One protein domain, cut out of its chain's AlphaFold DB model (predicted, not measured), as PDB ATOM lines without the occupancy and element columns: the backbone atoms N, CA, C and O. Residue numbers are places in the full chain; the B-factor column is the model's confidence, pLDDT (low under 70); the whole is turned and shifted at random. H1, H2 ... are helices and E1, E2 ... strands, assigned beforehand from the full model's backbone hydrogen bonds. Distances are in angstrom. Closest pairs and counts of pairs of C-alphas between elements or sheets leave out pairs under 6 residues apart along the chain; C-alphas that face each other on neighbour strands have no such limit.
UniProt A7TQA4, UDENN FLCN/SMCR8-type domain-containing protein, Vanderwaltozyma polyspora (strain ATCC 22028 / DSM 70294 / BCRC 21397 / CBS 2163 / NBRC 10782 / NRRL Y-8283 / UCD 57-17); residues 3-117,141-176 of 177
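Overview. This is residues 3 to 117 and 141 to 176 of the 177 residues of the protein "UDENN FLCN/SMCR8-type domain-containing protein" of Vanderwaltozyma polyspora (strain ATCC 22028 / DSM 70294 / BCRC 21397 / CBS 2163 / NBRC 10782 / NRRL Y-8283 / UCD 57-17) (UniProt A7TQA4). A twisted sheet of three strands, E3, E4 and E5, has the long helix H3 and the shorter H2 over one face and H1 over the other. H5 runs side by side with H3 in the opposite direction, off the sheet, and the small hairpin of E1 and E2 packs on H5, while H4 sits by residues 108 to 115 of H3. The printed part has 151 residues, with five named helices and five named strands in the order E1 E2 H1 E3 E4 E5 H2 H3 H4 H5, of mixed class. The whole is compact, with a radius of gyration of the C-alphas of 16.3 A and spans of 50 by 36 by 30 A.

Arrangement. E1, residues 3 to 5, and E2, residues 8 to 11, form an antiparallel hairpin, with N 10 and O 3 at 2.8 A. H1, residues 20 to 30, is on the sheet of E3, residues 39 to 47, E4, residues 51 to 61, and E5, residues 69 to 78. These strands form a meander, each the antiparallel neighbour of the one before, in the order E3 E4 E5. N 43 and O 55 are 2.8 A apart, and N 54 and O 76 are 2.8 A apart, within hydrogen-bond range. H1 has a height over the sheet of 8.9 A and runs slantwise to the strands, at 50 degrees to E5 on the local plane. H2, residues 83 to 92, and H3, residues 94 to 117, lie on the opposite face from H1, in three layers with the sheet between helices. H3 runs along the strands over E4, at a height over the sheet of 9.5 A; the closest C-alphas of the two are those of Met 56 and Phe 101, 7.2 A apart. H4, residues 148 to 152, touches H3, closest at the C-alphas of Tyr 112 and Ile 152, 4.7 A apart, and only grazes the sheet. H5, residues 157 to 174, is close to but not clearly touching H3, at a shallow tilt of 13 degrees, opposite ways; their closest C-alphas, of Ile 97 and Leu 168, are 7.0 A apart. The closest C-alphas of E2 and H5, those of Tyr 10 and Ala 166, are 5.9 A apart. In each of the five helices, every O i to N i+4 pair is within hydrogen-bond range.

Along the chain. E1 begins at C-alpha 3, (55.891, -36.547, 300.805). E3 is 23.9 A from first to last C-alpha, E4 31.7 A, E5 29.4 A, H3 34.3 A and H5 25.5 A. H5 ends at C-alpha 174, (42.025, -38.809, 291.712).

Size, cuts and confidence. The two C-alphas farthest apart, those of Lys 141 and Asn 176, are 53.1 A apart. Residues 118 to 140 are not printed, and C-alphas 117 and 141 are 23.7 A apart across this cut. Of the links that are printed whole, none is long. The model's pLDDT is under 70 at residues 33 to 35, 141 to 143 and 175 to 176.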
ATOM      1  N   SER A   3      56.089 -35.188 301.312       94.88
ATOM      2  CA  SER A   3      55.891 -36.547 300.805       94.88
ATOM      3  C   SER A   3      55.422 -36.495 299.355       94.88
ATOM      4  O   SER A   3      54.881 -35.482 298.918       94.88
ATOM      5  N   ASN A   4      55.648 -37.569 298.605       94.88
ATOM      6  CA  ASN A   4      55.193 -37.689 297.224       94.88
ATOM      7  C   ASN A   4      54.239 -38.883 297.123       94.88
ATOM      8  O   ASN A   4      54.508 -39.929 297.718       94.88
ATOM      9  N   ILE A   5      53.144 -38.723 296.382       92.00
ATOM     10  CA  ILE A   5      52.233 -39.808 296.001       92.00
ATOM     11  C   ILE A   5      52.112 -39.740 294.477       92.00
ATOM     12  O   ILE A   5      51.624 -38.747 293.939       92.00
ATOM     13  N   GLY A   6      52.628 -40.759 293.784       88.81
ATOM     14  CA  GLY A   6      52.822 -40.699 292.332       88.81
ATOM     15  C   GLY A   6      53.736 -39.533 291.943       88.81
ATOM     16  O   GLY A   6      54.802 -39.351 292.533       88.81
ATOM     17  N   GLU A   7      53.290 -38.719 290.987       90.38
ATOM     18  CA  GLU A   7      54.007 -37.524 290.519       90.38
ATOM     19  C   GLU A   7      53.678 -36.255 291.329       90.38
ATOM     20  O   GLU A   7      54.291 -35.206 291.131       90.38
ATOM     21  N   THR A   8      52.742 -36.335 292.282       93.94
ATOM     22  CA  THR A   8      52.293 -35.174 293.065       93.94
ATOM     23  C   THR A   8      53.060 -35.056 294.381       93.94
ATOM     24  O   THR A   8      53.181 -36.021 295.142       93.94
ATOM     25  N   SER A   9      53.558 -33.850 294.682       94.94
ATOM     26  CA  SER A   9      54.267 -33.548 295.933       94.94
ATOM     27  C   SER A   9      53.373 -32.807 296.928       94.94
ATOM     28  O   SER A   9      52.834 -31.743 296.631       94.94
ATOM     29  N   TYR A  10      53.279 -33.335 298.146       95.88
ATOM     30  CA  TYR A  10      52.516 -32.775 299.258       95.88
ATOM     31  C   TYR A  10      53.466 -32.177 300.289       95.88
ATOM     32  O   TYR A  10      54.404 -32.829 300.755       95.88
ATOM     33  N   VAL A  11      53.215 -30.930 300.685       94.94
ATOM     34  CA  VAL A  11      54.078 -30.185 301.610       94.94
ATOM     35  C   VAL A  11      53.267 -29.694 302.803       94.94
ATOM     36  O   VAL A  11      52.218 -29.080 302.645       94.94
ATOM     37  N   SER A  12      53.781 -29.927 304.010       95.00
ATOM     38  CA  SER A  12      53.238 -29.364 305.247       95.00
ATOM     39  C   SER A  12      54.273 -28.505 305.955       95.00
ATOM     40  O   SER A  12      55.417 -28.916 306.176       95.00
ATOM     41  N   THR A  13      53.838 -27.314 306.332       94.25
ATOM     42  CA  THR A  13      54.548 -26.324 307.144       94.25
ATOM     43  C   THR A  13      53.595 -25.863 308.246       94.25
ATOM     44  O   THR A  13      52.390 -26.086 308.137       94.25
ATOM     45  N   GLN A  14      54.111 -25.253 309.316       90.31
ATOM     46  CA  GLN A  14      53.246 -24.694 310.363       90.31
ATOM     47  C   GLN A  14      52.350 -23.584 309.798       90.31
ATOM     48  O   GLN A  14      51.152 -23.556 310.057       90.31
ATOM     49  N   TYR A  15      52.937 -22.714 308.975       89.38
ATOM     50  CA  TYR A  15      52.224 -21.740 308.166       89.38
ATOM     51  C   TYR A  15      52.861 -21.676 306.780       89.38
ATOM     52  O   TYR A  15      54.087 -21.686 306.656       89.38
ATOM     53  N   SER A  16      52.031 -21.576 305.741       89.06
ATOM     54  CA  SER A  16      52.521 -21.322 304.387       89.06
ATOM     55  C   SER A  16      53.098 -19.912 304.314       89.06
ATOM     56  O   SER A  16      52.384 -18.957 304.602       89.06
ATOM     57  N   SER A  17      54.356 -19.769 303.894       87.50
ATOM     58  CA  SER A  17      54.976 -18.455 303.669       87.50
ATOM     59  C   SER A  17      54.287 -17.676 302.546       87.50
ATOM     60  O   SER A  17      54.173 -16.459 302.626       87.50
ATOM     61  N   ILE A  18      53.783 -18.382 301.530       89.56
ATOM     62  CA  ILE A  18      53.113 -17.792 300.364       89.56
ATOM     63  C   ILE A  18      51.666 -17.409 300.704       89.56
ATOM     64  O   ILE A  18      51.202 -16.337 300.338       89.56
ATOM     65  N   ARG A  19      50.949 -18.269 301.441       91.31
ATOM     66  CA  ARG A  19      49.513 -18.100 301.748       91.31
ATOM     67  C   ARG A  19      49.238 -17.632 303.181       91.31
ATOM     68  O   ARG A  19      48.135 -17.817 303.689       91.31
ATOM     69  N   TYR A  20      50.225 -17.044 303.858       93.44
ATOM     70  CA  TYR A  20      50.125 -16.696 305.281       93.44
ATOM     71  C   TYR A  20      48.928 -15.785 305.591       93.44
ATOM     72  O   TYR A  20      48.181 -16.025 306.544       93.44
ATOM     73  N   GLN A  21      48.730 -14.750 304.770       93.62
ATOM     74  CA  GLN A  21      47.661 -13.770 304.957       93.62
ATOM     75  C   GLN A  21      46.277 -14.408 304.792       93.62
ATOM     76  O   GLN A  21      45.436 -14.270 305.681       93.62
ATOM     77  N   LEU A  22      46.080 -15.178 303.717       92.69
ATOM     78  CA  LEU A  22      44.855 -15.935 303.456       92.69
ATOM     79  C   LEU A  22      44.513 -16.874 304.622       92.69
ATOM     80  O   LEU A  22      43.419 -16.804 305.184       92.69
ATOM     81  N   LEU A  23      45.479 -17.692 305.053       93.12
ATOM     82  CA  LEU A  23      45.296 -18.617 306.176       93.12
ATOM     83  C   LEU A  23      44.931 -17.877 307.467       93.12
ATOM     84  O   LEU A  23      44.051 -18.315 308.202       93.12
ATOM     85  N   THR A  24      45.553 -16.728 307.732       93.25
ATOM     86  CA  THR A  24      45.248 -15.911 308.915       93.25
ATOM     87  C   THR A  24      43.813 -15.380 308.886       93.25
ATOM     88  O   THR A  24      43.140 -15.378 309.917       93.25
ATOM     89  N   LEU A  25      43.316 -14.951 307.721       92.38
ATOM     90  CA  LEU A  25      41.934 -14.489 307.561       92.38
ATOM     91  C   LEU A  25      40.923 -15.620 307.773       92.38
ATOM     92  O   LEU A  25      39.910 -15.405 308.439       92.38
ATOM     93  N   ILE A  26      41.210 -16.811 307.245       92.50
ATOM     94  CA  ILE A  26      40.385 -18.009 307.436       92.50
ATOM     95  C   ILE A  26      40.352 -18.389 308.919       92.50
ATOM     96  O   ILE A  26      39.272 -18.509 309.489       92.50
ATOM     97  N   ILE A  27      41.514 -18.489 309.575       92.38
ATOM     98  CA  ILE A  27      41.625 -18.833 311.003       92.38
ATOM     99  C   ILE A  27      40.841 -17.839 311.866       92.38
ATOM    100  O   ILE A  27      40.081 -18.251 312.740       92.38
ATOM    101  N   ARG A  28      40.974 -16.530 311.611       91.19
ATOM    102  CA  ARG A  28      40.229 -15.498 312.352       91.19
ATOM    103  C   ARG A  28      38.721 -15.647 312.200       91.19
ATOM    104  O   ARG A  28      38.013 -15.470 313.183       91.19
ATOM    105  N   LYS A  29      38.239 -15.972 310.996       90.81
ATOM    106  CA  LYS A  29      36.812 -16.218 310.762       90.81
ATOM    107  C   LYS A  29      36.357 -17.457 311.531       90.81
ATOM    108  O   LYS A  29      35.426 -17.367 312.308       90.81
ATOM    109  N   VAL A  30      37.064 -18.576 311.377       91.25
ATOM    110  CA  VAL A  30      36.709 -19.875 311.972       91.25
ATOM    111  C   VAL A  30      36.644 -19.846 313.498       91.25
ATOM    112  O   VAL A  30      35.752 -20.453 314.087       91.25
ATOM    113  N   PHE A  31      37.591 -19.167 314.145       88.81
ATOM    114  CA  PHE A  31      37.647 -19.076 315.604       88.81
ATOM    115  C   PHE A  31      36.894 -17.870 316.177       88.81
ATOM    116  O   PHE A  31      36.925 -17.667 317.391       88.81
ATOM    117  N   SER A  32      36.208 -17.089 315.339       84.44
ATOM    118  CA  SER A  32      35.238 -16.112 315.825       84.44
ATOM    119  C   SER A  32      34.038 -16.856 316.419       84.44
ATOM    120  O   SER A  32      33.491 -17.761 315.785       84.44
ATOM    121  N   GLU A  33      33.635 -16.499 317.642       61.38
ATOM    122  CA  GLU A  33      32.622 -17.241 318.414       61.38
ATOM    123  C   GLU A  33      31.236 -17.273 317.747       61.38
ATOM    124  O   GLU A  33      30.419 -18.127 318.077       61.38
ATOM    125  N   GLU A  34      30.984 -16.396 316.778       62.59
ATOM    126  CA  GLU A  34      29.688 -16.262 316.103       62.59
ATOM    127  C   GLU A  34      29.451 -17.292 314.988       62.59
ATOM    128  O   GLU A  34      28.318 -17.464 314.548       62.59
ATOM    129  N   THR A  35      30.493 -17.977 314.504       69.50
ATOM    130  CA  THR A  35      30.391 -18.751 313.253       69.50
ATOM    131  C   THR A  35      30.447 -20.264 313.401       69.50
ATOM    132  O   THR A  35      29.967 -20.947 312.500       69.50
ATOM    133  N   MET A  36      31.024 -20.815 314.476       81.19
ATOM    134  CA  MET A  36      31.312 -22.253 314.528       81.19
ATOM    135  C   MET A  36      30.797 -22.962 315.779       81.19
ATOM    136  O   MET A  36      31.052 -22.552 316.909       81.19
ATOM    137  N   VAL A  37      30.147 -24.105 315.550       85.38
ATOM    138  CA  VAL A  37      29.794 -25.081 316.583       85.38
ATOM    139  C   VAL A  37      30.920 -26.121 316.681       85.38
ATOM    140  O   VAL A  37      31.393 -26.643 315.675       85.38
ATOM    141  N   TYR A  38      31.394 -26.409 317.897       89.56
ATOM    142  CA  TYR A  38      32.521 -27.329 318.149       89.56
ATOM    143  C   TYR A  38      32.075 -28.776 318.434       89.56
ATOM    144  O   TYR A  38      32.722 -29.500 319.197       89.56
ATOM    145  N   ASP A  39      30.951 -29.194 317.859       87.62
ATOM    146  CA  ASP A  39      30.373 -30.534 318.007       87.62
ATOM    147  C   ASP A  39      30.902 -31.535 316.962       87.62
ATOM    148  O   ASP A  39      30.845 -32.747 317.182       87.62
ATOM    149  N   GLY A  40      31.524 -31.041 315.892       88.50
ATOM    150  CA  GLY A  40      31.964 -31.825 314.738       88.50
ATOM    151  C   GLY A  40      31.085 -31.616 313.505       88.50
ATOM    152  O   GLY A  40      31.334 -32.245 312.480       88.50
ATOM    153  N   SER A  41      30.078 -30.743 313.571       91.75
ATOM    154  CA  SER A  41      29.289 -30.367 312.402       91.75
ATOM    155  C   SER A  41      30.145 -29.606 311.371       91.75
ATOM    156  O   SER A  41      31.022 -28.814 311.740       91.75
ATOM    157  N   PRO A  42      29.946 -29.862 310.065       93.69
ATOM    158  CA  PRO A  42      30.645 -29.136 309.017       93.69
ATOM    159  C   PRO A  42      30.045 -27.740 308.819       93.69
ATOM    160  O   PRO A  42      28.843 -27.586 308.614       93.69
ATOM    161  N   LEU A  43      30.909 -26.732 308.803       92.88
ATOM    162  CA  LEU A  43      30.612 -25.357 308.424       92.88
ATOM    163  C   LEU A  43      31.221 -25.080 307.049       92.88
ATOM    164  O   LEU A  43      32.426 -25.248 306.860       92.88
ATOM    165  N   VAL A  44      30.404 -24.608 306.108       93.44
ATOM    166  CA  VAL A  44      30.868 -24.149 304.794       93.44
ATOM    167  C   VAL A  44      30.677 -22.649 304.691       93.44
ATOM    168  O   VAL A  44      29.612 -22.129 305.018       93.44
ATOM    169  N   PHE A  45      31.692 -21.949 304.198       92.00
ATOM    170  CA  PHE A  45      31.554 -20.553 303.813       92.00
ATOM    171  C   PHE A  45      32.394 -20.242 302.579       92.00
ATOM    172  O   PHE A  45      33.424 -20.865 302.325       92.00
ATOM    173  N   TYR A  46      31.946 -19.235 301.842       91.94
ATOM    174  CA  TYR A  46      32.639 -18.678 300.694       91.94
ATOM    175  C   TYR A  46      32.677 -17.159 300.820       91.94
ATOM    176  O   TYR A  46      31.719 -16.551 301.300       91.94
ATOM    177  N   ASP A  47      33.789 -16.568 300.409       88.38
ATOM    178  CA  ASP A  47      33.877 -15.157 300.061       88.38
ATOM    179  C   ASP A  47      35.018 -14.948 299.057       88.38
ATOM    180  O   ASP A  47      35.939 -15.764 298.988       88.38
ATOM    181  N   ASP A  48      34.956 -13.853 298.301       88.25
ATOM    182  CA  ASP A  48      35.884 -13.566 297.195       88.25
ATOM    183  C   ASP A  48      37.349 -13.426 297.649       88.25
ATOM    184  O   ASP A  48      38.265 -13.489 296.841       88.25
ATOM    185  N   ILE A  49      37.592 -13.229 298.951       89.31
ATOM    186  CA  ILE A  49      38.936 -13.045 299.516       89.31
ATOM    187  C   ILE A  49      39.501 -14.367 300.048       89.31
ATOM    188  O   ILE A  49      40.709 -14.590 300.011       89.31
ATOM    189  N   ARG A  50      38.652 -15.225 300.622       89.62
ATOM    190  CA  ARG A  50      39.051 -16.445 301.341       89.62
ATOM    191  C   ARG A  50      38.808 -17.719 300.537       89.62
ATOM    192  O   ARG A  50      39.204 -18.790 301.001       89.62
ATOM    193  N   GLY A  51      38.141 -17.618 299.389       92.44
ATOM    194  CA  GLY A  51      37.720 -18.758 298.588       92.44
ATOM    195  C   GLY A  51      36.683 -19.623 299.307       92.44
ATOM    196  O   GLY A  51      36.026 -19.200 300.267       92.44
ATOM    197  N   LEU A  52      36.529 -20.864 298.846       94.94
ATOM    198  CA  LEU A  52      35.592 -21.820 299.434       94.94
ATOM    199  C   LEU A  52      36.264 -22.593 300.569       94.94
ATOM    200  O   LEU A  52      37.321 -23.192 300.386       94.94
ATOM    201  N   ASN A  53      35.630 -22.614 301.738       94.81
ATOM    202  CA  ASN A  53      36.158 -23.261 302.931       94.81
ATOM    203  C   ASN A  53      35.130 -24.221 303.528       94.81
ATOM    204  O   ASN A  53      33.985 -23.840 303.760       94.81
ATOM    205  N   LEU A  54      35.570 -25.441 303.827       95.25
ATOM    206  CA  LEU A  54      34.866 -26.426 304.642       95.25
ATOM    207  C   LEU A  54      35.634 -26.609 305.949       95.25
ATOM    208  O   LEU A  54      36.830 -26.904 305.945       95.25
ATOM    209  N   VAL A  55      34.950 -26.459 307.074       95.06
ATOM    210  CA  VAL A  55      35.557 -26.472 308.399       95.06
ATOM    211  C   VAL A  55      34.785 -27.399 309.320       95.06
ATOM    212  O   VAL A  55      33.563 -27.373 309.338       95.06
ATOM    213  N   MET A  56      35.495 -28.199 310.108       95.94
ATOM    214  CA  MET A  56      34.906 -29.019 311.164       95.94
ATOM    215  C   MET A  56      35.609 -28.733 312.485       95.94
ATOM    216  O   MET A  56      36.794 -29.032 312.657       95.94
ATOM    217  N   GLY A  57      34.871 -28.117 313.405       94.75
ATOM    218  CA  GLY A  57      35.336 -27.769 314.741       94.75
ATOM    219  C   GLY A  57      35.158 -28.912 315.733       94.75
ATOM    220  O   GLY A  57      34.170 -29.637 315.695       94.75
ATOM    221  N   PHE A  58      36.084 -29.047 316.675       94.44
ATOM    222  CA  PHE A  58      35.940 -29.934 317.824       94.44
ATOM    223  C   PHE A  58      36.585 -29.315 319.062       94.44
ATOM    224  O   PHE A  58      37.434 -28.428 318.970       94.44
ATOM    225  N   LYS A  59      36.184 -29.788 320.237       92.56
ATOM    226  CA  LYS A  59      36.764 -29.380 321.515       92.56
ATOM    227  C   LYS A  59      37.302 -30.575 322.288       92.56
ATOM    228  O   LYS A  59      36.777 -31.680 322.159       92.56
ATOM    229  N   LEU A  60      38.339 -30.331 323.076       92.06
ATOM    230  CA  LEU A  60      38.899 -31.257 324.054       92.06
ATOM    231  C   LEU A  60      38.827 -30.600 325.429       92.06
ATOM    232  O   LEU A  60      39.035 -29.392 325.537       92.06
ATOM    233  N   TYR A  61      38.543 -31.378 326.469       88.31
ATOM    234  CA  TYR A  61      38.662 -30.895 327.844       88.31
ATOM    235  C   TYR A  61      40.134 -30.540 328.141       88.31
ATOM    236  O   TYR A  61      41.041 -31.102 327.539       88.31
ATOM    237  N   ASP A  62      40.401 -29.584 329.019       85.19
ATOM    238  CA  ASP A  62      41.729 -29.350 329.600       85.19
ATOM    239  C   ASP A  62      41.556 -28.519 330.867       85.19
ATOM    240  O   ASP A  62      41.217 -27.341 330.786       85.19
ATOM    241  N   GLU A  63      41.835 -29.102 332.033       79.81
ATOM    242  CA  GLU A  63      41.693 -28.425 333.329       79.81
ATOM    243  C   GLU A  63      42.513 -27.136 333.431       79.81
ATOM    244  O   GLU A  63      42.153 -26.229 334.178       79.81
ATOM    245  N   HIS A  64      43.610 -27.031 332.678       79.56
ATOM    246  CA  HIS A  64      44.483 -25.859 332.695       79.56
ATOM    247  C   HIS A  64      44.089 -24.797 331.660       79.56
ATOM    248  O   HIS A  64      44.680 -23.710 331.639       79.56
ATOM    249  N   ALA A  65      43.107 -25.080 330.798       80.69
ATOM    250  CA  ALA A  65      42.590 -24.133 329.821       80.69
ATOM    251  C   ALA A  65      41.518 -23.215 330.430       80.69
ATOM    252  O   ALA A  65      40.791 -23.555 331.364       80.69
ATOM    253  N   ARG A  66      41.384 -22.004 329.876       71.31
ATOM    254  CA  ARG A  66      40.295 -21.094 330.253       71.31
ATOM    255  C   ARG A  66      38.963 -21.699 329.796       71.31
ATOM    256  O   ARG A  66      38.790 -21.929 328.609       71.31
ATOM    257  N   GLY A  67      38.031 -21.896 330.728       78.25
ATOM    258  CA  GLY A  67      36.755 -22.564 330.435       78.25
ATOM    259  C   GLY A  67      36.866 -24.088 330.370       78.25
ATOM    260  O   GLY A  67      35.930 -24.732 329.921       78.25
ATOM    261  N   ASN A  68      37.995 -24.647 330.822       83.75
ATOM    262  CA  ASN A  68      38.296 -26.075 330.855       83.75
ATOM    263  C   ASN A  68      38.222 -26.782 329.489       83.75
ATOM    264  O   ASN A  68      38.053 -27.996 329.426       83.75
ATOM    265  N   GLU A  69      38.336 -26.034 328.390       87.81
ATOM    266  CA  GLU A  69      38.206 -26.557 327.033       87.81
ATOM    267  C   GLU A  69      39.245 -25.931 326.097       87.81
ATOM    268  O   GLU A  69      39.556 -24.738 326.172       87.81
ATOM    269  N   ARG A  70      39.749 -26.730 325.156       89.12
ATOM    270  CA  ARG A  70      40.531 -26.276 324.008       89.12
ATOM    271  C   ARG A  70      39.790 -26.575 322.722       89.12
ATOM    272  O   ARG A  70      39.392 -27.708 322.465       89.12
ATOM    273  N   ARG A  71      39.632 -25.531 321.919       90.44
ATOM    274  CA  ARG A  71      38.922 -25.541 320.643       90.44
ATOM    275  C   ARG A  71      39.922 -25.759 319.510       90.44
ATOM    276  O   ARG A  71      40.928 -25.058 319.431       90.44
ATOM    277  N   TYR A  72      39.623 -26.702 318.633       93.62
ATOM    278  CA  TYR A  72      40.414 -27.071 317.464       93.62
ATOM    279  C   TYR A  72      39.508 -27.191 316.240       93.62
ATOM    280  O   TYR A  72      38.284 -27.274 316.360       93.62
ATOM    281  N   CYS A  73      40.100 -27.202 315.051       94.25
ATOM    282  CA  CYS A  73      39.361 -27.411 313.816       94.25
ATOM    283  C   CYS A  73      40.226 -28.060 312.741       94.25
ATOM    284  O   CYS A  73      41.448 -27.896 312.728       94.25
ATOM    285  N   LEU A  74      39.571 -28.756 311.818       96.00
ATOM    286  CA  LEU A  74      40.132 -29.130 310.525       96.00
ATOM    287  C   LEU A  74      39.502 -28.246 309.453       96.00
ATOM    288  O   LEU A  74      38.296 -28.008 309.482       96.00
ATOM    289  N   THR A  75      40.315 -27.760 308.521       95.38
ATOM    290  CA  THR A  75      39.877 -26.850 307.459       95.38
ATOM    291  C   THR A  75      40.374 -27.354 306.116       95.38
ATOM    292  O   THR A  75      41.560 -27.640 305.951       95.38
ATOM    293  N   PHE A  76      39.457 -27.453 305.162       95.94
ATOM    294  CA  PHE A  76      39.722 -27.677 303.751       95.94
ATOM    295  C   PHE A  76      39.394 -26.391 302.991       95.94
ATOM    296  O   PHE A  76      38.287 -25.868 303.115       95.94
ATOM    297  N   THR A  77      40.352 -25.886 302.219       95.06
ATOM    298  CA  THR A  77      40.238 -24.612 301.500       95.06
ATOM    299  C   THR A  77      40.514 -24.831 300.021       95.06
ATOM    300  O   THR A  77      41.534 -25.427 299.666       95.06
ATOM    301  N   ILE A  78      39.637 -24.301 299.172       94.81
ATOM    302  CA  ILE A  78      39.850 -24.155 297.734       94.81
ATOM    303  C   ILE A  78      40.097 -22.672 297.459       94.81
ATOM    304  O   ILE A  78      39.206 -21.837 297.606       94.81
ATOM    305  N   ASP A  79      41.337 -22.376 297.088       91.44
ATOM    306  CA  ASP A  79      41.837 -21.045 296.742       91.44
ATOM    307  C   ASP A  79      41.626 -20.819 295.235       91.44
ATOM    308  O   ASP A  79      42.530 -21.059 294.434       91.44
ATOM    309  N   SER A  80      40.384 -20.513 294.848       88.50
ATOM    310  CA  SER A  80      39.966 -20.276 293.460       88.50
ATOM    311  C   SER A  80      38.859 -19.227 293.402       88.50
ATOM    312  O   SER A  80      37.923 -19.263 294.206       88.50
ATOM    313  N   ASP A  81      38.942 -18.350 292.402       84.56
ATOM    314  CA  ASP A  81      37.928 -17.329 292.118       84.56
ATOM    315  C   ASP A  81      36.660 -17.937 291.490       84.56
ATOM    316  O   ASP A  81      35.573 -17.369 291.583       84.56
ATOM    317  N   ASP A  82      36.764 -19.127 290.884       90.25
ATOM    318  CA  ASP A  82      35.616 -19.831 290.310       90.25
ATOM    319  C   ASP A  82      34.803 -20.532 291.409       90.25
ATOM    320  O   ASP A  82      35.051 -21.689 291.784       90.25
ATOM    321  N   HIS A  83      33.802 -19.813 291.919       90.25
ATOM    322  CA  HIS A  83      32.875 -20.317 292.927       90.25
ATOM    323  C   HIS A  83      32.142 -21.585 292.473       90.25
ATOM    324  O   HIS A  83      31.989 -22.525 293.256       90.25
ATOM    325  N   GLN A  84      31.691 -21.633 291.216       92.06
ATOM    326  CA  GLN A  84      30.848 -22.717 290.725       92.06
ATOM    327  C   GLN A  84      31.639 -24.023 290.636       92.06
ATOM    328  O   GLN A  84      31.183 -25.056 291.135       92.06
ATOM    329  N   SER A  85      32.841 -23.977 290.060       92.25
ATOM    330  CA  SER A  85      33.718 -25.150 289.991       92.25
ATOM    331  C   SER A  85      34.180 -25.592 291.376       92.25
ATOM    332  O   SER A  85      34.180 -26.790 291.667       92.25
ATOM    333  N   SER A  86      34.490 -24.645 292.265       93.50
ATOM    334  CA  SER A  86      34.873 -24.944 293.649       93.50
ATOM    335  C   SER A  86      33.746 -25.646 294.407       93.50
ATOM    336  O   SER A  86      33.974 -26.661 295.068       93.50
ATOM    337  N   MET A  87      32.513 -25.148 294.274       93.62
ATOM    338  CA  MET A  87      31.341 -25.746 294.908       93.62
ATOM    339  C   MET A  87      31.046 -27.135 294.342       93.62
ATOM    340  O   MET A  87      30.751 -28.051 295.104       93.62
ATOM    341  N   LYS A  88      31.180 -27.325 293.024       94.50
ATOM    342  CA  LYS A  88      31.013 -28.634 292.380       94.50
ATOM    343  C   LYS A  88      32.036 -29.652 292.891       94.50
ATOM    344  O   LYS A  88      31.656 -30.765 293.242       94.50
ATOM    345  N   LEU A  89      33.311 -29.267 292.981       93.88
ATOM    346  CA  LEU A  89      34.372 -30.123 293.518       93.88
ATOM    347  C   LEU A  89      34.077 -30.516 294.969       93.88
ATOM    348  O   LEU A  89      34.156 -31.700 295.312       93.88
ATOM    349  N   LEU A  90      33.692 -29.542 295.802       94.56
ATOM    350  CA  LEU A  90      33.330 -29.785 297.195       94.56
ATOM    351  C   LEU A  90      32.108 -30.702 297.314       94.56
ATOM    352  O   LEU A  90      32.132 -31.627 298.119       94.56
ATOM    353  N   ALA A  91      31.063 -30.479 296.514       94.56
ATOM    354  CA  ALA A  91      29.842 -31.277 296.532       94.56
ATOM    355  C   ALA A  91      30.108 -32.737 296.132       94.56
ATOM    356  O   ALA A  91      29.682 -33.652 296.836       94.56
ATOM    357  N   ASN A  92      30.881 -32.958 295.065       95.06
ATOM    358  CA  ASN A  92      31.243 -34.298 294.594       95.06
ATOM    359  C   ASN A  92      32.058 -35.082 295.632       95.06
ATOM    360  O   ASN A  92      31.912 -36.294 295.759       95.06
ATOM    361  N   ASN A  93      32.892 -34.384 296.406       95.75
ATOM    362  CA  ASN A  93      33.782 -34.990 297.395       95.75
ATOM    363  C   ASN A  93      33.290 -34.819 298.841       95.75
ATOM    364  O   ASN A  93      34.011 -35.159 299.781       95.75
ATOM    365  N   TRP A  94      32.060 -34.330 299.043       95.12
ATOM    366  CA  TRP A  94      31.541 -33.924 300.351       95.12
ATOM    367  C   TRP A  94      31.655 -35.035 301.392       95.12
ATOM    368  O   TRP A  94      32.274 -34.865 302.443       95.12
ATOM    369  N   ASN A  95      31.096 -36.203 301.069       95.25
ATOM    370  CA  ASN A  95      31.083 -37.350 301.969       95.25
ATOM    371  C   ASN A  95      32.499 -37.853 302.258       95.25
ATOM    372  O   ASN A  95      32.797 -38.221 303.389       95.25
ATOM    373  N   PHE A  96      33.383 -37.842 301.259       96.12
ATOM    374  CA  PHE A  96      34.763 -38.285 301.428       96.12
ATOM    375  C   PHE A  96      35.529 -37.375 302.394       96.12
ATOM    376  O   PHE A  96      36.135 -37.867 303.349       96.12
ATOM    377  N   ILE A  97      35.443 -36.053 302.205       96.19
ATOM    378  CA  ILE A  97      36.127 -35.074 303.059       96.19
ATOM    379  C   ILE A  97      35.545 -35.101 304.474       96.19
ATOM    380  O   ILE A  97      36.301 -35.211 305.439       96.19
ATOM    381  N   LYS A  98      34.212 -35.068 304.604       96.12
ATOM    382  CA  LYS A  98      33.519 -35.104 305.899       96.12
ATOM    383  C   LYS A  98      33.876 -36.360 306.689       96.12
ATOM    384  O   LYS A  98      34.365 -36.247 307.806       96.12
ATOM    385  N   CYS A  99      33.728 -37.546 306.097       96.38
ATOM    386  CA  CYS A  99      34.105 -38.802 306.752       96.38
ATOM    387  C   CYS A  99      35.607 -38.847 307.080       96.38
ATOM    388  O   CYS A  99      36.008 -39.403 308.103       96.38
ATOM    389  N   GLY A 100      36.451 -38.262 306.225       96.81
ATOM    390  CA  GLY A 100      37.882 -38.116 306.467       96.81
ATOM    391  C   GLY A 100      38.189 -37.272 307.707       96.81
ATOM    392  O   GLY A 100      39.011 -37.651 308.545       96.81
ATOM    393  N   PHE A 101      37.508 -36.142 307.860       97.44
ATOM    394  CA  PHE A 101      37.638 -35.277 309.028       97.44
ATOM    395  C   PHE A 101      37.063 -35.936 310.283       97.44
ATOM    396  O   PHE A 101      37.739 -35.953 311.310       97.44
ATOM    397  N   GLU A 102      35.884 -36.555 310.202       96.94
ATOM    398  CA  GLU A 102      35.263 -37.277 311.321       96.94
ATOM    399  C   GLU A 102      36.175 -38.377 311.869       96.94
ATOM    400  O   GLU A 102      36.392 -38.441 313.077       96.94
ATOM    401  N   LYS A 103      36.777 -39.199 310.996       96.88
ATOM    402  CA  LYS A 103      37.714 -40.258 311.407       96.88
ATOM    403  C   LYS A 103      38.934 -39.702 312.137       96.88
ATOM    404  O   LYS A 103      39.361 -40.272 313.138       96.88
ATOM    405  N   PHE A 104      39.492 -38.593 311.658       96.69
ATOM    406  CA  PHE A 104      40.668 -37.995 312.284       96.69
ATOM    407  C   PHE A 104      40.340 -37.308 313.614       96.69
ATOM    408  O   PHE A 104      41.088 -37.433 314.582       96.69
ATOM    409  N   ILE A 105      39.192 -36.631 313.695       96.19
ATOM    410  CA  ILE A 105      38.690 -36.045 314.944       96.19
ATOM    411  C   ILE A 105      38.402 -37.147 315.968       96.19
ATOM    412  O   ILE A 105      38.784 -37.011 317.130       96.19
ATOM    413  N   ALA A 106      37.778 -38.251 315.548       96.31
ATOM    414  CA  ALA A 106      37.525 -39.407 316.403       96.31
ATOM    415  C   ALA A 106      38.833 -40.014 316.929       96.31
ATOM    416  O   ALA A 106      38.947 -40.254 318.127       96.31
ATOM    417  N   TYR A 107      39.844 -40.168 316.070       95.75
ATOM    418  CA  TYR A 107      41.179 -40.612 316.476       95.75
ATOM    419  C   TYR A 107      41.796 -39.706 317.553       95.75
ATOM    420  O   TYR A 107      42.296 -40.199 318.567       95.75
ATOM    421  N   ILE A 108      41.724 -38.383 317.372       95.31
ATOM    422  CA  ILE A 108      42.209 -37.413 318.363       95.31
ATOM    423  C   ILE A 108      41.461 -37.563 319.692       95.31
ATOM    424  O   ILE A 108      42.104 -37.650 320.738       95.31
ATOM    425  N   ARG A 109      40.123 -37.601 319.658       94.50
ATOM    426  CA  ARG A 109      39.288 -37.725 320.864       94.50
ATOM    427  C   ARG A 109      39.583 -39.023 321.614       94.50
ATOM    428  O   ARG A 109      39.862 -38.967 322.803       94.50
ATOM    429  N   GLN A 110      39.639 -40.150 320.910       94.94
ATOM    430  CA  GLN A 110      39.921 -41.456 321.504       94.94
ATOM    431  C   GLN A 110      41.318 -41.517 322.135       94.94
ATOM    432  O   GLN A 110      41.492 -42.053 323.228       94.94
ATOM    433  N   THR A 111      42.329 -40.962 321.462       93.56
ATOM    434  CA  THR A 111      43.699 -40.969 321.995       93.56
ATOM    435  C   THR A 111      43.808 -40.048 323.215       93.56
ATOM    436  O   THR A 111      44.449 -40.400 324.201       93.56
ATOM    437  N   TYR A 112      43.122 -38.903 323.184       93.31
ATOM    438  CA  TYR A 112      43.009 -38.000 324.327       93.31
ATOM    439  C   TYR A 112      42.312 -38.658 325.530       93.31
ATOM    440  O   TYR A 112      42.823 -38.578 326.645       93.31
ATOM    441  N   GLU A 113      41.178 -39.325 325.311       91.00
ATOM    442  CA  GLU A 113      40.431 -40.047 326.350       91.00
ATOM    443  C   GLU A 113      41.299 -41.131 326.997       91.00
ATOM    444  O   GLU A 113      41.443 -41.144 328.218       91.00
ATOM    445  N   SER A 114      41.986 -41.950 326.193       90.94
ATOM    446  CA  SER A 114      42.892 -42.985 326.706       90.94
ATOM    447  C   SER A 114      44.035 -42.415 327.555       90.94
ATOM    448  O   SER A 114      44.391 -42.983 328.589       90.94
ATOM    449  N   GLU A 115      44.624 -41.284 327.159       88.75
ATOM    450  CA  GLU A 115      45.669 -40.641 327.963       88.75
ATOM    451  C   GLU A 115      45.132 -39.994 329.239       88.75
ATOM    452  O   GLU A 115      45.825 -39.981 330.262       88.75
ATOM    453  N   ASN A 116      43.908 -39.477 329.215       85.44
ATOM    454  CA  ASN A 116      43.265 -38.954 330.411       85.44
ATOM    455  C   ASN A 116      42.933 -40.052 331.416       85.44
ATOM    456  O   ASN A 116      43.239 -39.884 332.593       85.44
ATOM    457  N   GLU A 117      42.399 -41.185 330.967       84.94
ATOM    458  CA  GLU A 117      42.146 -42.342 331.829       84.94
ATOM    459  C   GLU A 117      43.432 -42.806 332.525       84.94
ATOM    460  O   GLU A 117      43.454 -42.994 333.742       84.94
ATOM    461  N   LYS A 141      45.509 -21.459 339.420       52.53
ATOM    462  CA  LYS A 141      46.474 -20.349 339.473       52.53
ATOM    463  C   LYS A 141      47.540 -20.451 338.390       52.53
ATOM    464  O   LYS A 141      48.141 -19.438 338.057       52.53
ATOM    465  N   VAL A 142      47.745 -21.632 337.807       58.75
ATOM    466  CA  VAL A 142      48.745 -21.834 336.756       58.75
ATOM    467  C   VAL A 142      48.049 -22.354 335.506       58.75
ATOM    468  O   VAL A 142      47.850 -23.552 335.323       58.75
ATOM    469  N   LYS A 143      47.645 -21.418 334.645       67.12
ATOM    470  CA  LYS A 143      47.195 -21.732 333.288       67.12
ATOM    471  C   LYS A 143      48.424 -22.112 332.473       67.12
ATOM    472  O   LYS A 143      49.250 -21.252 332.176       67.12
ATOM    473  N   ILE A 144      48.558 -23.391 332.145       73.19
ATOM    474  CA  ILE A 144      49.672 -23.898 331.342       73.19
ATOM    475  C   ILE A 144      49.225 -23.942 329.882       73.19
ATOM    476  O   ILE A 144      48.165 -24.475 329.543       73.19
ATOM    477  N   SER A 145      50.031 -23.376 328.987       70.75
ATOM    478  CA  SER A 145      49.831 -23.545 327.552       70.75
ATOM    479  C   SER A 145      50.264 -24.953 327.155       70.75
ATOM    480  O   SER A 145      51.455 -25.196 327.000       70.75
ATOM    481  N   ARG A 146      49.305 -25.869 326.994       80.94
ATOM    482  CA  ARG A 146      49.554 -27.190 326.419       80.94
ATOM    483  C   ARG A 146      49.200 -27.228 324.943       80.94
ATOM    484  O   ARG A 146      48.133 -26.756 324.546       80.94
ATOM    485  N   ASN A 147      50.082 -27.762 324.112       83.75
ATOM    486  CA  ASN A 147      49.759 -27.990 322.701       83.75
ATOM    487  C   ASN A 147      49.005 -29.327 322.521       83.75
ATOM    488  O   ASN A 147      48.866 -30.113 323.454       83.75
ATOM    489  N   LEU A 148      48.490 -29.589 321.315       88.00
ATOM    490  CA  LEU A 148      47.731 -30.815 321.035       88.00
ATOM    491  C   LEU A 148      48.572 -32.093 321.226       88.00
ATOM    492  O   LEU A 148      48.058 -33.094 321.717       88.00
ATOM    493  N   VAL A 149      49.865 -32.034 320.890       90.31
ATOM    494  CA  VAL A 149      50.813 -33.147 321.070       90.31
ATOM    495  C   VAL A 149      50.972 -33.485 322.549       90.31
ATOM    496  O   VAL A 149      50.894 -34.647 322.920       90.31
ATOM    497  N   GLU A 150      51.099 -32.484 323.415       86.69
ATOM    498  CA  GLU A 150      51.224 -32.652 324.866       86.69
ATOM    499  C   GLU A 150      49.932 -33.170 325.514       86.69
ATOM    500  O   GLU A 150      49.971 -33.902 326.507       86.69
ATOM    501  N   LEU A 151      48.769 -32.804 324.967       85.56
ATOM    502  CA  LEU A 151      47.483 -33.293 325.466       85.56
ATOM    503  C   LEU A 151      47.303 -34.781 325.182       85.56
ATOM    504  O   LEU A 151      46.878 -35.503 326.080       85.56
ATOM    505  N   ILE A 152      47.661 -35.213 323.972       90.19
ATOM    506  CA  ILE A 152      47.443 -36.572 323.460       90.19
ATOM    507  C   ILE A 152      48.666 -37.483 323.682       90.19
ATOM    508  O   ILE A 152      48.572 -38.692 323.518       90.19
ATOM    509  N   LYS A 153      49.823 -36.915 324.046       89.06
ATOM    510  CA  LYS A 153      51.127 -37.596 324.126       89.06
ATOM    511  C   LYS A 153      51.470 -38.422 322.876       89.06
ATOM    512  O   LYS A 153      52.033 -39.509 322.974       89.06
ATOM    513  N   ASP A 154      51.136 -37.898 321.697       90.75
ATOM    514  CA  ASP A 154      51.499 -38.508 320.415       90.75
ATOM    515  C   ASP A 154      52.566 -37.669 319.709       90.75
ATOM    516  O   ASP A 154      52.261 -36.740 318.958       90.75
ATOM    517  N   ASP A 155      53.832 -38.031 319.919       91.75
ATOM    518  CA  ASP A 155      54.985 -37.372 319.292       91.75
ATOM    519  C   ASP A 155      54.952 -37.457 317.754       91.75
ATOM    520  O   ASP A 155      55.548 -36.634 317.055       91.75
ATOM    521  N   MET A 156      54.213 -38.428 317.204       93.69
ATOM    522  CA  MET A 156      54.063 -38.646 315.766       93.69
ATOM    523  C   MET A 156      52.795 -38.010 315.186       93.69
ATOM    524  O   MET A 156      52.528 -38.172 313.988       93.69
ATOM    525  N   LEU A 157      52.042 -37.236 315.973       93.62
ATOM    526  CA  LEU A 157      50.776 -36.634 315.551       93.62
ATOM    527  C   LEU A 157      50.922 -35.818 314.263       93.62
ATOM    528  O   LEU A 157      50.125 -35.969 313.340       93.62
ATOM    529  N   PHE A 158      51.957 -34.979 314.156       94.06
ATOM    530  CA  PHE A 158      52.162 -34.147 312.967       94.06
ATOM    531  C   PHE A 158      52.529 -34.961 311.720       94.06
ATOM    532  O   PHE A 158      52.160 -34.581 310.608       94.06
ATOM    533  N   LEU A 159      53.214 -36.097 311.886       94.94
ATOM    534  CA  LEU A 159      53.506 -37.023 310.788       94.94
ATOM    535  C   LEU A 159      52.235 -37.739 310.321       94.94
ATOM    536  O   LEU A 159      51.995 -37.844 309.116       94.94
ATOM    537  N   ARG A 160      51.396 -38.190 311.264       95.12
ATOM    538  CA  ARG A 160      50.080 -38.778 310.966       95.12
ATOM    539  C   ARG A 160      49.176 -37.768 310.271       95.12
ATOM    540  O   ARG A 160      48.608 -38.098 309.236       95.12
ATOM    541  N   LEU A 161      49.116 -36.536 310.778       95.62
ATOM    542  CA  LEU A 161      48.351 -35.440 310.186       95.62
ATOM    543  C   LEU A 161      48.816 -35.139 308.757       95.62
ATOM    544  O   LEU A 161      47.991 -35.027 307.858       95.62
ATOM    545  N   HIS A 162      50.129 -35.058 308.520       96.56
ATOM    546  CA  HIS A 162      50.665 -34.844 307.175       96.56
ATOM    547  C   HIS A 162      50.250 -35.956 306.208       96.56
ATOM    548  O   HIS A 162      49.748 -35.666 305.126       96.56
ATOM    549  N   ARG A 163      50.431 -37.225 306.601       95.75
ATOM    550  CA  ARG A 163      50.041 -38.379 305.779       95.75
ATOM    551  C   ARG A 163      48.539 -38.418 305.521       95.75
ATOM    552  O   ARG A 163      48.133 -38.698 304.399       95.75
ATOM    553  N   TRP A 164      47.734 -38.112 306.534       96.56
ATOM    554  CA  TRP A 164      46.281 -38.058 306.419       96.56
ATOM    555  C   TRP A 164      45.831 -36.973 305.442       96.56
ATOM    556  O   TRP A 164      45.057 -37.244 304.528       96.56
ATOM    557  N   ASN A 165      46.383 -35.767 305.574       96.38
ATOM    558  CA  ASN A 165      46.077 -34.656 304.678       96.38
ATOM    559  C   ASN A 165      46.525 -34.950 303.242       96.38
ATOM    560  O   ASN A 165      45.772 -34.687 302.310       96.38
ATOM    561  N   ALA A 166      47.713 -35.532 303.053       96.62
ATOM    562  CA  ALA A 166      48.188 -35.940 301.732       96.62
ATOM    563  C   ALA A 166      47.271 -37.003 301.103       96.62
ATOM    564  O   ALA A 166      46.914 -36.880 299.938       96.62
ATOM    565  N   TYR A 167      46.830 -37.999 301.880       95.19
ATOM    566  CA  TYR A 167      45.879 -39.013 301.424       95.19
ATOM    567  C   TYR A 167      44.529 -38.408 301.015       95.19
ATOM    568  O   TYR A 167      44.027 -38.729 299.939       95.19
ATOM    569  N   LEU A 168      43.960 -37.513 301.831       95.56
ATOM    570  CA  LEU A 168      42.693 -36.850 301.506       95.56
ATOM    571  C   LEU A 168      42.810 -35.996 300.243       95.56
ATOM    572  O   LEU A 168      41.975 -36.116 299.353       95.56
ATOM    573  N   LEU A 169      43.857 -35.174 300.136       95.50
ATOM    574  CA  LEU A 169      44.080 -34.346 298.952       95.50
ATOM    575  C   LEU A 169      44.280 -35.202 297.698       95.50
ATOM    576  O   LEU A 169      43.672 -34.923 296.671       95.50
ATOM    577  N   ASN A 170      45.060 -36.281 297.795       95.12
ATOM    578  CA  ASN A 170      45.261 -37.206 296.686       95.12
ATOM    579  C   ASN A 170      43.960 -37.898 296.260       95.12
ATOM    580  O   ASN A 170      43.708 -38.055 295.072       95.12
ATOM    581  N   GLY A 171      43.128 -38.308 297.222       93.50
ATOM    582  CA  GLY A 171      41.826 -38.910 296.940       93.50
ATOM    583  C   GLY A 171      40.897 -37.954 296.195       93.50
ATOM    584  O   GLY A 171      40.271 -38.353 295.223       93.50
ATOM    585  N   ILE A 172      40.857 -36.681 296.593       92.75
ATOM    586  CA  ILE A 172      40.050 -35.655 295.914       92.75
ATOM    587  C   ILE A 172      40.538 -35.425 294.480       92.75
ATOM    588  O   ILE A 172      39.717 -35.280 293.581       92.75
ATOM    589  N   LEU A 173      41.855 -35.384 294.261       89.06
ATOM    590  CA  LEU A 173      42.427 -35.181 292.927       89.06
ATOM    591  C   LEU A 173      42.140 -36.363 291.993       89.06
ATOM    592  O   LEU A 173      41.806 -36.140 290.838       89.06
ATOM    593  N   ASN A 174      42.203 -37.593 292.509       84.38
ATOM    594  CA  ASN A 174      42.025 -38.809 291.712       84.38
ATOM    595  C   ASN A 174      40.556 -39.231 291.525       84.38
ATOM    596  O   ASN A 174      40.271 -40.035 290.650       84.38
ATOM    597  N   ASN A 175      39.624 -38.728 292.342       68.38
ATOM    598  CA  ASN A 175      38.186 -39.017 292.215       68.38
ATOM    599  C   ASN A 175      37.461 -38.086 291.220       68.38
ATOM    600  O   ASN A 175      36.236 -38.146 291.120       68.38
ATOM    601  N   ASN A 176      38.184 -37.181 290.553       54.53
ATOM    602  CA  ASN A 176      37.622 -36.245 289.575       54.53
ATOM    603  C   ASN A 176      37.787 -36.708 288.110       54.53
ATOM    604  O   ASN A 176      37.422 -35.941 287.217       54.53
TER     605      ASN A 176